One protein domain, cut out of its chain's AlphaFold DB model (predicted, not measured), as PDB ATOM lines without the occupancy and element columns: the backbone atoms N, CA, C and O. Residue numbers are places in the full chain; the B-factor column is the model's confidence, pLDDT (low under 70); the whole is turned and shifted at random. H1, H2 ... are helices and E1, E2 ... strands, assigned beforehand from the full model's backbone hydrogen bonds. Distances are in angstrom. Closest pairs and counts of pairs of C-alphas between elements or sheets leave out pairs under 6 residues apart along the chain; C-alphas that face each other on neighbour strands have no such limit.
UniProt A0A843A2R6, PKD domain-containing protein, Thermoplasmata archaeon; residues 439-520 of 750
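AT A GLANCE: This is residues 439 to 520 of the 750 residues of the protein "PKD domain-containing protein" of Thermoplasmata archaeon (UniProt A0A843A2R6). A twisted wall of four strands, E3 E4 E5 E6, has one face covered in part: H1 runs along E6, and the small hairpin E1 E2 sits over the E3 and E4 part. The other face is bare. The printed part has 82 residues, with one named helix and six named strands in the order H1 E1 E2 E3 E4 E5 E6; the class is mixed, with under half of the residues in named elements. Both sheets are antiparallel, and the whole is compact, with a radius of gyration of the C-alphas of 11.7 A and spans of 34 by 24 by 20 A.

HOW THE PARTS SIT: H1, residues 443 to 453, has every O i to N i+4 pair within hydrogen-bond range. E1, residues 462 to 464, and E2, residues 474 to 476, form a hairpin, with N 462 and O 476 2.9 A apart. Residues 439 to 440 pair antiparallel with residues 462 to 463 of E1. E3, residues 483 to 490, bends by 53 degrees at residue 486. E4, residues 493 to 499, E5, residues 508 to 511, and E6, residues 516 to 519, follow it in a meander, each strand the antiparallel neighbour of the one before. N 488 and O 495 are 2.9 A apart, N 496 and O 510 2.9 A, and N 509 and O 518 2.9 A. This sheet is only just strongly twisted, with C-alphas up to 4.5 A off its best plane. H1 is on it, over E6, at a height over the sheet of 8.8 A; their closest C-alphas, of Ala 445 and Thr 516, are 5.5 A apart. The closest C-alphas of E2 and E4, of Phe 475 and Phe 496, are 7.4 A apart.

IN THESE COORDINATES: H1 begins at C-alpha 443 (133.968, 185.704, 183.859) and is 15.0 A long. E3 and E4 are each 18.8 A long. E6 ends at C-alpha 519 (122.666, 186.486, 172.205).

THE WHOLE: The C-alphas farthest apart, of Gly 454 and Asp 469, are 34.3 A apart. The printed part has no cut and no long link. Residue 468 alone is under pLDDT 70.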
ATOM      1  N   ILE A 439     126.982 195.193 190.414       85.62
ATOM      2  CA  ILE A 439     127.090 193.859 189.818       85.62
ATOM      3  C   ILE A 439     128.099 193.938 188.681       85.62
ATOM      4  O   ILE A 439     127.871 194.624 187.691       85.62
ATOM      5  N   TYR A 440     129.225 193.242 188.815       88.38
ATOM      6  CA  TYR A 440     130.204 193.105 187.736       88.38
ATOM      7  C   TYR A 440     129.836 191.930 186.834       88.38
ATOM      8  O   TYR A 440     129.383 190.892 187.326       88.38
ATOM      9  N   ALA A 441     130.089 192.071 185.534       90.38
ATOM     10  CA  ALA A 441     129.956 190.976 184.583       90.38
ATOM     11  C   ALA A 441     130.779 189.758 185.028       90.38
ATOM     12  O   ALA A 441     131.948 189.885 185.411       90.38
ATOM     13  N   SER A 442     130.165 188.576 184.993       88.88
ATOM     14  CA  SER A 442     130.831 187.320 185.343       88.88
ATOM     15  C   SER A 442     131.951 186.983 184.353       88.88
ATOM     16  O   SER A 442     131.925 187.395 183.195       88.88
ATOM     17  N   GLN A 443     132.927 186.174 184.779       84.69
ATOM     18  CA  GLN A 443     133.968 185.704 183.859       84.69
ATOM     19  C   GLN A 443     133.373 184.907 182.688       84.69
ATOM     20  O   GLN A 443     133.835 185.048 181.564       84.69
ATOM     21  N   GLU A 444     132.312 184.132 182.931       89.25
ATOM     22  CA  GLU A 444     131.603 183.390 181.883       89.25
ATOM     23  C   GLU A 444     131.006 184.329 180.825       89.25
ATOM     24  O   GLU A 444     131.127 184.068 179.629       89.25
ATOM     25  N   ALA A 445     130.426 185.454 181.252       89.38
ATOM     26  CA  ALA A 445     129.936 186.497 180.358       89.38
ATOM     27  C   ALA A 445     131.078 187.133 179.540       89.38
ATOM     28  O   ALA A 445     130.970 187.271 178.321       89.38
ATOM     29  N   LEU A 446     132.200 187.475 180.179       89.44
ATOM     30  CA  LEU A 446     133.359 188.055 179.487       89.44
ATOM     31  C   LEU A 446     133.981 187.080 178.471       89.44
ATOM     32  O   LEU A 446     134.295 187.472 177.347       89.44
ATOM     33  N   ASP A 447     134.110 185.804 178.834       87.06
ATOM     34  CA  ASP A 447     134.627 184.753 177.953       87.06
ATOM     35  C   ASP A 447     133.690 184.519 176.759       87.06
ATOM     36  O   ASP A 447     134.141 184.344 175.618       87.06
ATOM     37  N   PHE A 448     132.375 184.568 176.996       89.88
ATOM     38  CA  PHE A 448     131.377 184.509 175.937       89.88
ATOM     39  C   PHE A 448     131.553 185.656 174.932       89.88
ATOM     40  O   PHE A 448     131.587 185.406 173.724       89.88
ATOM     41  N   LEU A 449     131.732 186.894 175.403       89.56
ATOM     42  CA  LEU A 449     131.937 188.053 174.527       89.56
ATOM     43  C   LEU A 449     133.239 187.981 173.738       89.56
ATOM     44  O   LEU A 449     133.253 188.302 172.548       89.56
ATOM     45  N   ASN A 450     134.318 187.516 174.362       88.62
ATOM     46  CA  ASN A 450     135.580 187.326 173.664       88.62
ATOM     47  C   ASN A 450     135.435 186.262 172.563       88.62
ATOM     48  O   ASN A 450     135.763 186.497 171.403       88.62
ATOM     49  N   SER A 451     134.862 185.103 172.892       88.00
ATOM     50  CA  SER A 451     134.714 184.005 171.929       88.00
ATOM     51  C   SER A 451     133.735 184.301 170.784       88.00
ATOM     52  O   SER A 451     133.973 183.851 169.661       88.00
ATOM     53  N   SER A 452     132.664 185.056 171.050       88.12
ATOM     54  CA  SER A 452     131.603 185.341 170.074       88.12
ATOM     55  C   SER A 452     131.880 186.578 169.231       88.12
ATOM     56  O   SER A 452     131.594 186.576 168.036       88.12
ATOM     57  N   PHE A 453     132.466 187.609 169.840       86.31
ATOM     58  CA  PHE A 453     132.622 188.931 169.228       86.31
ATOM     59  C   PHE A 453     134.075 189.431 169.182       86.31
ATOM     60  O   PHE A 453     134.338 190.479 168.600       86.31
ATOM     61  N   GLY A 454     135.038 188.704 169.763       87.62
ATOM     62  CA  GLY A 454     136.444 189.121 169.813       87.62
ATOM     63  C   GLY A 454     136.702 190.314 170.735       87.62
ATOM     64  O   GLY A 454     137.683 191.031 170.539       87.62
ATOM     65  N   LEU A 455     135.816 190.555 171.708       85.94
ATOM     66  CA  LEU A 455     135.928 191.665 172.654       85.94
ATOM     67  C   LEU A 455     136.735 191.251 173.889       85.94
ATOM     68  O   LEU A 455     136.335 190.357 174.633       85.94
ATOM     69  N   GLU A 456     137.857 191.930 174.128       85.00
ATOM     70  CA  GLU A 456     138.707 191.705 175.299       85.00
ATOM     71  C   GLU A 456     138.554 192.846 176.312       85.00
ATOM     72  O   GLU A 456     138.918 193.990 176.043       85.00
ATOM     73  N   PHE A 457     138.049 192.525 177.503       80.44
ATOM     74  CA  PHE A 457     137.862 193.483 178.592       80.44
ATOM     75  C   PHE A 457     139.080 193.471 179.522       80.44
ATOM     76  O   PHE A 457     139.458 192.426 180.049       80.44
ATOM     77  N   THR A 458     139.682 194.639 179.758       77.56
ATOM     78  CA  THR A 458     140.759 194.802 180.759       77.56
ATOM     79  C   THR A 458     140.209 194.987 182.171       77.56
ATOM     80  O   THR A 458     140.858 194.621 183.147       77.56
ATOM     81  N   THR A 459     139.000 195.536 182.268       77.06
ATOM     82  CA  THR A 459     138.204 195.667 183.492       77.06
ATOM     83  C   THR A 459     136.786 195.201 183.177       77.06
ATOM     84  O   THR A 459     136.265 195.613 182.142       77.06
ATOM     85  N   PRO A 460     136.133 194.364 183.999       88.38
ATOM     86  CA  PRO A 460     134.751 193.974 183.741       88.38
ATOM     87  C   PRO A 460     133.837 195.202 183.660       88.38
ATOM     88  O   PRO A 460     133.957 196.122 184.473       88.38
ATOM     89  N   PHE A 461     132.912 195.210 182.700       91.69
ATOM     90  CA  PHE A 461     131.788 196.140 182.756       91.69
ATOM     91  C   PHE A 461     130.870 195.764 183.925       91.69
ATOM     92  O   PHE A 461     130.918 194.642 184.446       91.69
ATOM     93  N   TYR A 462     130.058 196.712 184.370       91.06
ATOM     94  CA  TYR A 462     129.219 196.535 185.544       91.06
ATOM     95  C   TYR A 462     127.928 197.331 185.441       91.06
ATOM     96  O   TYR A 462     127.809 198.272 184.653       91.06
ATOM     97  N   GLY A 463     126.966 196.954 186.270       88.50
ATOM     98  CA  GLY A 463     125.762 197.726 186.496       88.50
ATOM     99  C   GLY A 463     125.626 198.125 187.956       88.50
ATOM    100  O   GLY A 463     126.179 197.468 188.841       88.50
ATOM    101  N   THR A 464     124.914 199.222 188.191       85.69
ATOM    102  CA  THR A 464     124.662 199.757 189.534       85.69
ATOM    103  C   THR A 464     123.165 199.923 189.746       85.69
ATOM    104  O   THR A 464     122.488 200.408 188.840       85.69
ATOM    105  N   ASP A 465     122.670 199.543 190.919       82.38
ATOM    106  CA  ASP A 465     121.355 199.973 191.406       82.38
ATOM    107  C   ASP A 465     121.523 201.358 192.043       82.38
ATOM    108  O   ASP A 465     122.178 201.493 193.079       82.38
ATOM    109  N   THR A 466     121.010 202.399 191.385       75.56
ATOM    110  CA  THR A 466     121.168 203.786 191.847       75.56
ATOM    111  C   THR A 466     120.103 204.250 192.829       75.56
ATOM    112  O   THR A 466     120.292 205.287 193.473       75.56
ATOM    113  N   ASN A 467     119.000 203.515 192.949       72.19
ATOM    114  CA  ASN A 467     117.824 203.957 193.688       72.19
ATOM    115  C   ASN A 467     117.496 203.060 194.897       72.19
ATOM    116  O   ASN A 467     116.734 203.478 195.770       72.19
ATOM    117  N   GLY A 468     118.145 201.901 194.996       69.25
ATOM    118  CA  GLY A 468     118.076 201.002 196.134       69.25
ATOM    119  C   GLY A 468     116.893 200.046 196.136       69.25
ATOM    120  O   GLY A 468     116.551 199.536 197.205       69.25
ATOM    121  N   ASP A 469     116.241 199.833 194.994       74.75
ATOM    122  CA  ASP A 469     115.120 198.902 194.842       74.75
ATOM    123  C   ASP A 469     115.560 197.457 194.551       74.75
ATOM    124  O   ASP A 469     114.720 196.610 194.235       74.75
ATOM    125  N   ASP A 470     116.857 197.169 194.695       77.31
ATOM    126  CA  ASP A 470     117.513 195.911 194.338       77.31
ATOM    127  C   ASP A 470     117.421 195.597 192.829       77.31
ATOM    128  O   ASP A 470     117.655 194.458 192.405       77.31
ATOM    129  N   VAL A 471     117.117 196.602 191.995       82.81
ATOM    130  CA  VAL A 471     117.090 196.502 190.534       82.81
ATOM    131  C   VAL A 471     118.231 197.327 189.949       82.81
ATOM    132  O   VAL A 471     118.319 198.541 190.092       82.81
ATOM    133  N   VAL A 472     119.125 196.660 189.222       85.38
ATOM    134  CA  VAL A 472     120.213 197.349 188.524       85.38
ATOM    135  C   VAL A 472     119.639 198.198 187.391       85.38
ATOM    136  O   VAL A 472     119.052 197.663 186.453       85.38
ATOM    137  N   ASP A 473     119.851 199.512 187.450       83.25
ATOM    138  CA  ASP A 473     119.236 200.490 186.542       83.25
ATOM    139  C   ASP A 473     120.251 201.309 185.728       83.25
ATOM    140  O   ASP A 473     119.887 202.021 184.786       83.25
ATOM    141  N   THR A 474     121.543 201.157 186.018       88.94
ATOM    142  CA  THR A 474     122.628 201.781 185.252       88.94
ATOM    143  C   THR A 474     123.623 200.760 184.733       88.94
ATOM    144  O   THR A 474     123.878 199.742 185.369       88.94
ATOM    145  N   PHE A 475     124.232 201.072 183.589       93.06
ATOM    146  CA  PHE A 475     125.281 200.280 182.954       93.06
ATOM    147  C   PHE A 475     126.532 201.131 182.747       93.06
ATOM    148  O   PHE A 475     126.443 202.281 182.315       93.06
ATOM    149  N   THR A 476     127.698 200.559 183.033       90.81
ATOM    150  CA  THR A 476     129.003 201.181 182.805       90.81
ATOM    151  C   THR A 476     129.967 200.178 182.184       90.81
ATOM    152  O   THR A 476     130.245 199.132 182.766       90.81
ATOM    153  N   ASP A 477     130.546 200.536 181.036       92.69
ATOM    154  CA  ASP A 477     131.677 199.825 180.438       92.69
ATOM    155  C   ASP A 477     132.948 200.694 180.483       92.69
ATOM    156  O   ASP A 477     133.082 201.630 179.687       92.69
ATOM    157  N   PRO A 478     133.907 200.385 181.377       86.81
ATOM    158  CA  PRO A 478     135.181 201.100 181.467       86.81
ATOM    159  C   PRO A 478     136.059 201.018 180.210       86.81
ATOM    160  O   PRO A 478     136.966 201.832 180.048       86.81
ATOM    161  N   ASN A 479     135.838 200.029 179.342       85.44
ATOM    162  CA  ASN A 479     136.673 199.787 178.162       85.44
ATOM    163  C   ASN A 479     136.122 200.495 176.921       85.44
ATOM    164  O   ASN A 479     136.828 200.574 175.917       85.44
ATOM    165  N   HIS A 480     134.889 201.013 176.994       87.69
ATOM    166  CA  HIS A 480     134.186 201.647 175.877       87.69
ATOM    167  C   HIS A 480     134.083 200.749 174.631       87.69
ATOM    168  O   HIS A 480     134.167 201.232 173.501       87.69
ATOM    169  N   LEU A 481     133.940 199.442 174.842       88.56
ATOM    170  CA  LEU A 481     133.752 198.434 173.800       88.56
ATOM    171  C   LEU A 481     132.271 198.167 173.521       88.56
ATOM    172  O   LEU A 481     131.941 197.679 172.445       88.56
ATOM    173  N   LEU A 482     131.401 198.462 174.488       93.81
ATOM    174  CA  LEU A 482     129.967 198.222 174.410       93.81
ATOM    175  C   LEU A 482     129.180 199.528 174.408       93.81
ATOM    176  O   LEU A 482     129.432 200.441 175.198       93.81
ATOM    177  N   THR A 483     128.154 199.566 173.569       91.94
ATOM    178  CA  THR A 483     127.165 200.638 173.524       91.94
ATOM    179  C   THR A 483     125.893 200.174 174.214       91.94
ATOM    180  O   THR A 483     125.294 199.166 173.840       91.94
ATOM    181  N   PHE A 484     125.448 200.922 175.221       93.62
ATOM    182  CA  PHE A 484     124.141 200.690 175.824       93.62
ATOM    183  C   PHE A 484     123.035 201.095 174.850       93.62
ATOM    184  O   PHE A 484     122.913 202.270 174.500       93.62
ATOM    185  N   VAL A 485     122.219 200.125 174.441       90.94
ATOM    186  CA  VAL A 485     121.074 200.366 173.561       90.94
ATOM    187  C   VAL A 485     119.847 200.693 174.400       90.94
ATOM    188  O   VAL A 485     119.183 201.713 174.185       90.94
ATOM    189  N   ARG A 486     119.504 199.800 175.338       89.50
ATOM    190  CA  ARG A 486     118.257 199.905 176.098       89.50
ATOM    191  C   ARG A 486     118.218 198.999 177.324       89.50
ATOM    192  O   ARG A 486     118.835 197.945 177.351       89.50
ATOM    193  N   PHE A 487     117.430 199.398 178.314       90.62
ATOM    194  CA  PHE A 487     117.048 198.556 179.441       90.62
ATOM    195  C   PHE A 487     115.724 197.840 179.150       90.62
ATOM    196  O   PHE A 487     114.786 198.473 178.654       90.62
ATOM    197  N   ALA A 488     115.637 196.551 179.467       88.81
ATOM    198  CA  ALA A 488     114.419 195.759 179.355       88.81
ATOM    199  C   ALA A 488     114.268 194.819 180.554       88.81
ATOM    200  O   ALA A 488     115.252 194.306 181.084       88.81
ATOM    201  N   ASN A 489     113.024 194.549 180.943       86.94
ATOM    202  CA  ASN A 489     112.718 193.451 181.848       86.94
ATOM    203  C   ASN A 489     112.460 192.193 181.014       86.94
ATOM    204  O   ASN A 489     111.490 192.132 180.255       86.94
ATOM    205  N   VAL A 490     113.355 191.219 181.128       85.50
ATOM    206  CA  VAL A 490     113.297 189.960 180.388       85.50
ATOM    207  C   VAL A 490     113.005 188.852 181.388       85.50
ATOM    208  O   VAL A 490     113.815 188.585 182.266       85.50
ATOM    209  N   ASP A 491     111.821 188.246 181.297       79.81
ATOM    210  CA  ASP A 491     111.369 187.168 182.193       79.81
ATOM    211  C   ASP A 491     111.452 187.486 183.703       79.81
ATOM    212  O   ASP A 491     111.611 186.595 184.538       79.81
ATOM    213  N   GLY A 492     111.295 188.758 184.080       77.94
ATOM    214  CA  GLY A 492     111.400 189.212 185.469       77.94
ATOM    215  C   GLY A 492     112.810 189.642 185.880       77.94
ATOM    216  O   GLY A 492     112.979 190.111 187.005       77.94
ATOM    217  N   SER A 493     113.799 189.516 184.993       82.94
ATOM    218  CA  SER A 493     115.177 189.955 185.210       82.94
ATOM    219  C   SER A 493     115.466 191.305 184.560       82.94
ATOM    220  O   SER A 493     115.173 191.537 183.383       82.94
ATOM    221  N   ALA A 494     116.138 192.176 185.310       86.81
ATOM    222  CA  ALA A 494     116.714 193.412 184.801       86.81
ATOM    223  C   ALA A 494     117.815 193.101 183.779       86.81
ATOM    224  O   ALA A 494     118.802 192.435 184.095       86.81
ATOM    225  N   SER A 495     117.616 193.537 182.535       92.94
ATOM    226  CA  SER A 495     118.495 193.192 181.422       92.94
ATOM    227  C   SER A 495     118.912 194.418 180.619       92.94
ATOM    228  O   SER A 495     118.096 195.262 180.241       92.94
ATOM    229  N   PHE A 496     120.203 194.494 180.308       95.00
ATOM    230  CA  PHE A 496     120.780 195.541 179.471       95.00
ATOM    231  C   PHE A 496     120.981 195.005 178.060       95.00
ATOM    232  O   PHE A 496     121.761 194.080 177.864       95.00
ATOM    233  N   LEU A 497     120.291 195.589 177.081       94.75
ATOM    234  CA  LEU A 497     120.507 195.347 175.658       94.75
ATOM    235  C   LEU A 497     121.735 196.147 175.231       94.75
ATOM    236  O   LEU A 497     121.774 197.375 175.383       94.75
ATOM    237  N   LEU A 498     122.733 195.442 174.718       95.31
ATOM    238  CA  LEU A 498     124.060 195.982 174.460       95.31
ATOM    239  C   LEU A 498     124.438 195.726 173.007       95.31
ATOM    240  O   LEU A 498     124.125 194.673 172.450       95.31
ATOM    241  N   SER A 499     125.096 196.721 172.416       93.12
ATOM    242  CA  SER A 499     125.630 196.652 171.067       93.12
ATOM    243  C   SER A 499     127.157 196.636 171.082       93.12
ATOM    244  O   SER A 499     127.780 197.313 171.904       93.12
ATOM    245  N   THR A 500     127.767 195.891 170.167       90.81
ATOM    246  CA  THR A 500     129.207 195.963 169.866       90.81
ATOM    247  C   THR A 500     129.543 197.099 168.895       90.81
ATOM    248  O   THR A 500     130.713 197.430 168.692       90.81
ATOM    249  N   GLY A 501     128.515 197.702 168.291       83.31
ATOM    250  CA  GLY A 501     128.595 198.814 167.357       83.31
ATOM    251  C   GLY A 501     127.918 200.090 167.870       83.31
ATOM    252  O   GLY A 501     127.738 200.307 169.066       83.31
ATOM    253  N   ASN A 502     127.569 200.970 166.927       78.69
ATOM    254  CA  ASN A 502     126.942 202.277 167.179       78.69
ATOM    255  C   ASN A 502     125.598 202.427 166.436       78.69
ATOM    256  O   ASN A 502     125.221 203.536 166.057       78.69
ATOM    257  N   ASP A 503     124.909 201.324 166.145       77.38
ATOM    258  CA  ASP A 503     123.732 201.280 165.267       77.38
ATOM    259  C   ASP A 503     122.391 201.136 166.007       77.38
ATOM    260  O   ASP A 503     121.363 200.941 165.365       77.38
ATOM    261  N   ASP A 504     122.370 201.312 167.334       82.06
ATOM    262  CA  ASP A 504     121.197 201.102 168.204       82.06
ATOM    263  C   ASP A 504     120.585 199.683 168.083       82.06
ATOM    264  O   ASP A 504     119.463 199.461 168.547       82.06
ATOM    265  N   ILE A 505     121.299 198.720 167.485       88.06
ATOM    266  CA  ILE A 505     120.851 197.334 167.325       88.06
ATOM    267  C   ILE A 505     121.646 196.461 168.305       88.06
ATOM    268  O   ILE A 505     122.875 196.427 168.241       88.06
ATOM    269  N   PRO A 506     120.981 195.765 169.240       93.31
ATOM    270  CA  PRO A 506     121.674 194.929 170.208       93.31
ATOM    271  C   PRO A 506     122.020 193.558 169.615       93.31
ATOM    272  O   PRO A 506     121.144 192.881 169.077       93.31
ATOM    273  N   GLU A 507     123.261 193.099 169.781       92.81
ATOM    274  CA  GLU A 507     123.643 191.713 169.466       92.81
ATOM    275  C   GLU A 507     123.459 190.760 170.655       92.81
ATOM    276  O   GLU A 507     123.539 189.538 170.499       92.81
ATOM    277  N   PHE A 508     123.232 191.287 171.861       94.19
ATOM    278  CA  PHE A 508     122.954 190.498 173.058       94.19
ATOM    279  C   PHE A 508     122.293 191.339 174.154       94.19
ATOM    280  O   PHE A 508     122.285 192.572 174.111       94.19
ATOM    281  N   PHE A 509     121.765 190.666 175.176       94.88
ATOM    282  CA  PHE A 509     121.479 191.298 176.458       94.88
ATOM    283  C   PHE A 509     122.251 190.633 177.595       94.88
ATOM    284  O   PHE A 509     122.537 189.433 177.564       94.88
ATOM    285  N   TRP A 510     122.595 191.433 178.599       96.12
ATOM    286  CA  TRP A 510     123.172 190.980 179.857       96.12
ATOM    287  C   TRP A 510     122.099 191.011 180.944       96.12
ATOM    288  O   TRP A 510     121.580 192.082 181.259       96.12
ATOM    289  N   ASP A 511     121.768 189.840 181.487       93.25
ATOM    290  CA  ASP A 511     120.857 189.680 182.623       93.25
ATOM    291  C   ASP A 511     121.656 189.863 183.916       93.25
ATOM    292  O   ASP A 511     122.582 189.095 184.199       93.25
ATOM    293  N   THR A 512     121.311 190.874 184.712       89.94
ATOM    294  CA  THR A 512     122.054 191.200 185.936       89.94
ATOM    295  C   THR A 512     121.711 190.302 187.120       89.94
ATOM    296  O   THR A 512     122.500 190.214 188.058       89.94
ATOM    297  N   THR A 513     120.567 189.618 187.087       88.62
ATOM    298  CA  THR A 513     120.136 188.671 188.124       88.62
ATOM    299  C   THR A 513     120.903 187.360 188.003       88.62
ATOM    300  O   THR A 513     121.417 186.833 188.990       88.62
ATOM    301  N   THR A 514     120.988 186.818 186.786       88.88
ATOM    302  CA  THR A 514     121.723 185.571 186.516       88.88
ATOM    303  C   THR A 514     123.201 185.816 186.224       88.88
ATOM    304  O   THR A 514     124.006 184.892 186.324       88.88
ATOM    305  N   ASN A 515     123.566 187.061 185.908       90.56
ATOM    306  CA  ASN A 515     124.894 187.489 185.483       90.56
ATOM    307  C   ASN A 515     125.403 186.722 184.250       90.56
ATOM    308  O   ASN A 515     126.568 186.312 184.175       90.56
ATOM    309  N   THR A 516     124.505 186.517 183.288       91.88
ATOM    310  CA  THR A 516     124.772 185.796 182.039       91.88
ATOM    311  C   THR A 516     124.450 186.657 180.825       91.88
ATOM    312  O   THR A 516     123.699 187.631 180.907       91.88
ATOM    313  N   ILE A 517     125.052 186.312 179.689       94.12
ATOM    314  CA  ILE A 517     124.805 186.975 178.410       94.12
ATOM    315  C   ILE A 517     123.992 186.052 177.520       94.12
ATOM    316  O   ILE A 517     124.349 184.888 177.330       94.12
ATOM    317  N   THR A 518     122.936 186.606 176.936       93.38
ATOM    318  CA  THR A 518     122.094 185.915 175.966       93.38
ATOM    319  C   THR A 518     122.189 186.622 174.617       93.38
ATOM    320  O   THR A 518     121.867 187.809 174.532       93.38
ATOM    321  N   PRO A 519     122.628 185.927 173.552       92.19
ATOM    322  CA  PRO A 519     122.666 186.486 172.205       92.19
ATOM    323  C   PRO A 519     121.282 186.862 171.708       92.19
ATOM    324  O   PRO A 519     120.322 186.121 171.919       92.19
ATOM    325  N   VAL A 520     121.216 187.975 170.990       91.69
ATOM    326  CA  VAL A 520     120.005 188.478 170.358       91.69
ATOM    327  C   VAL A 520     120.238 188.547 168.859       91.69
ATOM    328  O   VAL A 520     121.223 189.114 168.389       91.69
TER     329      VAL A 520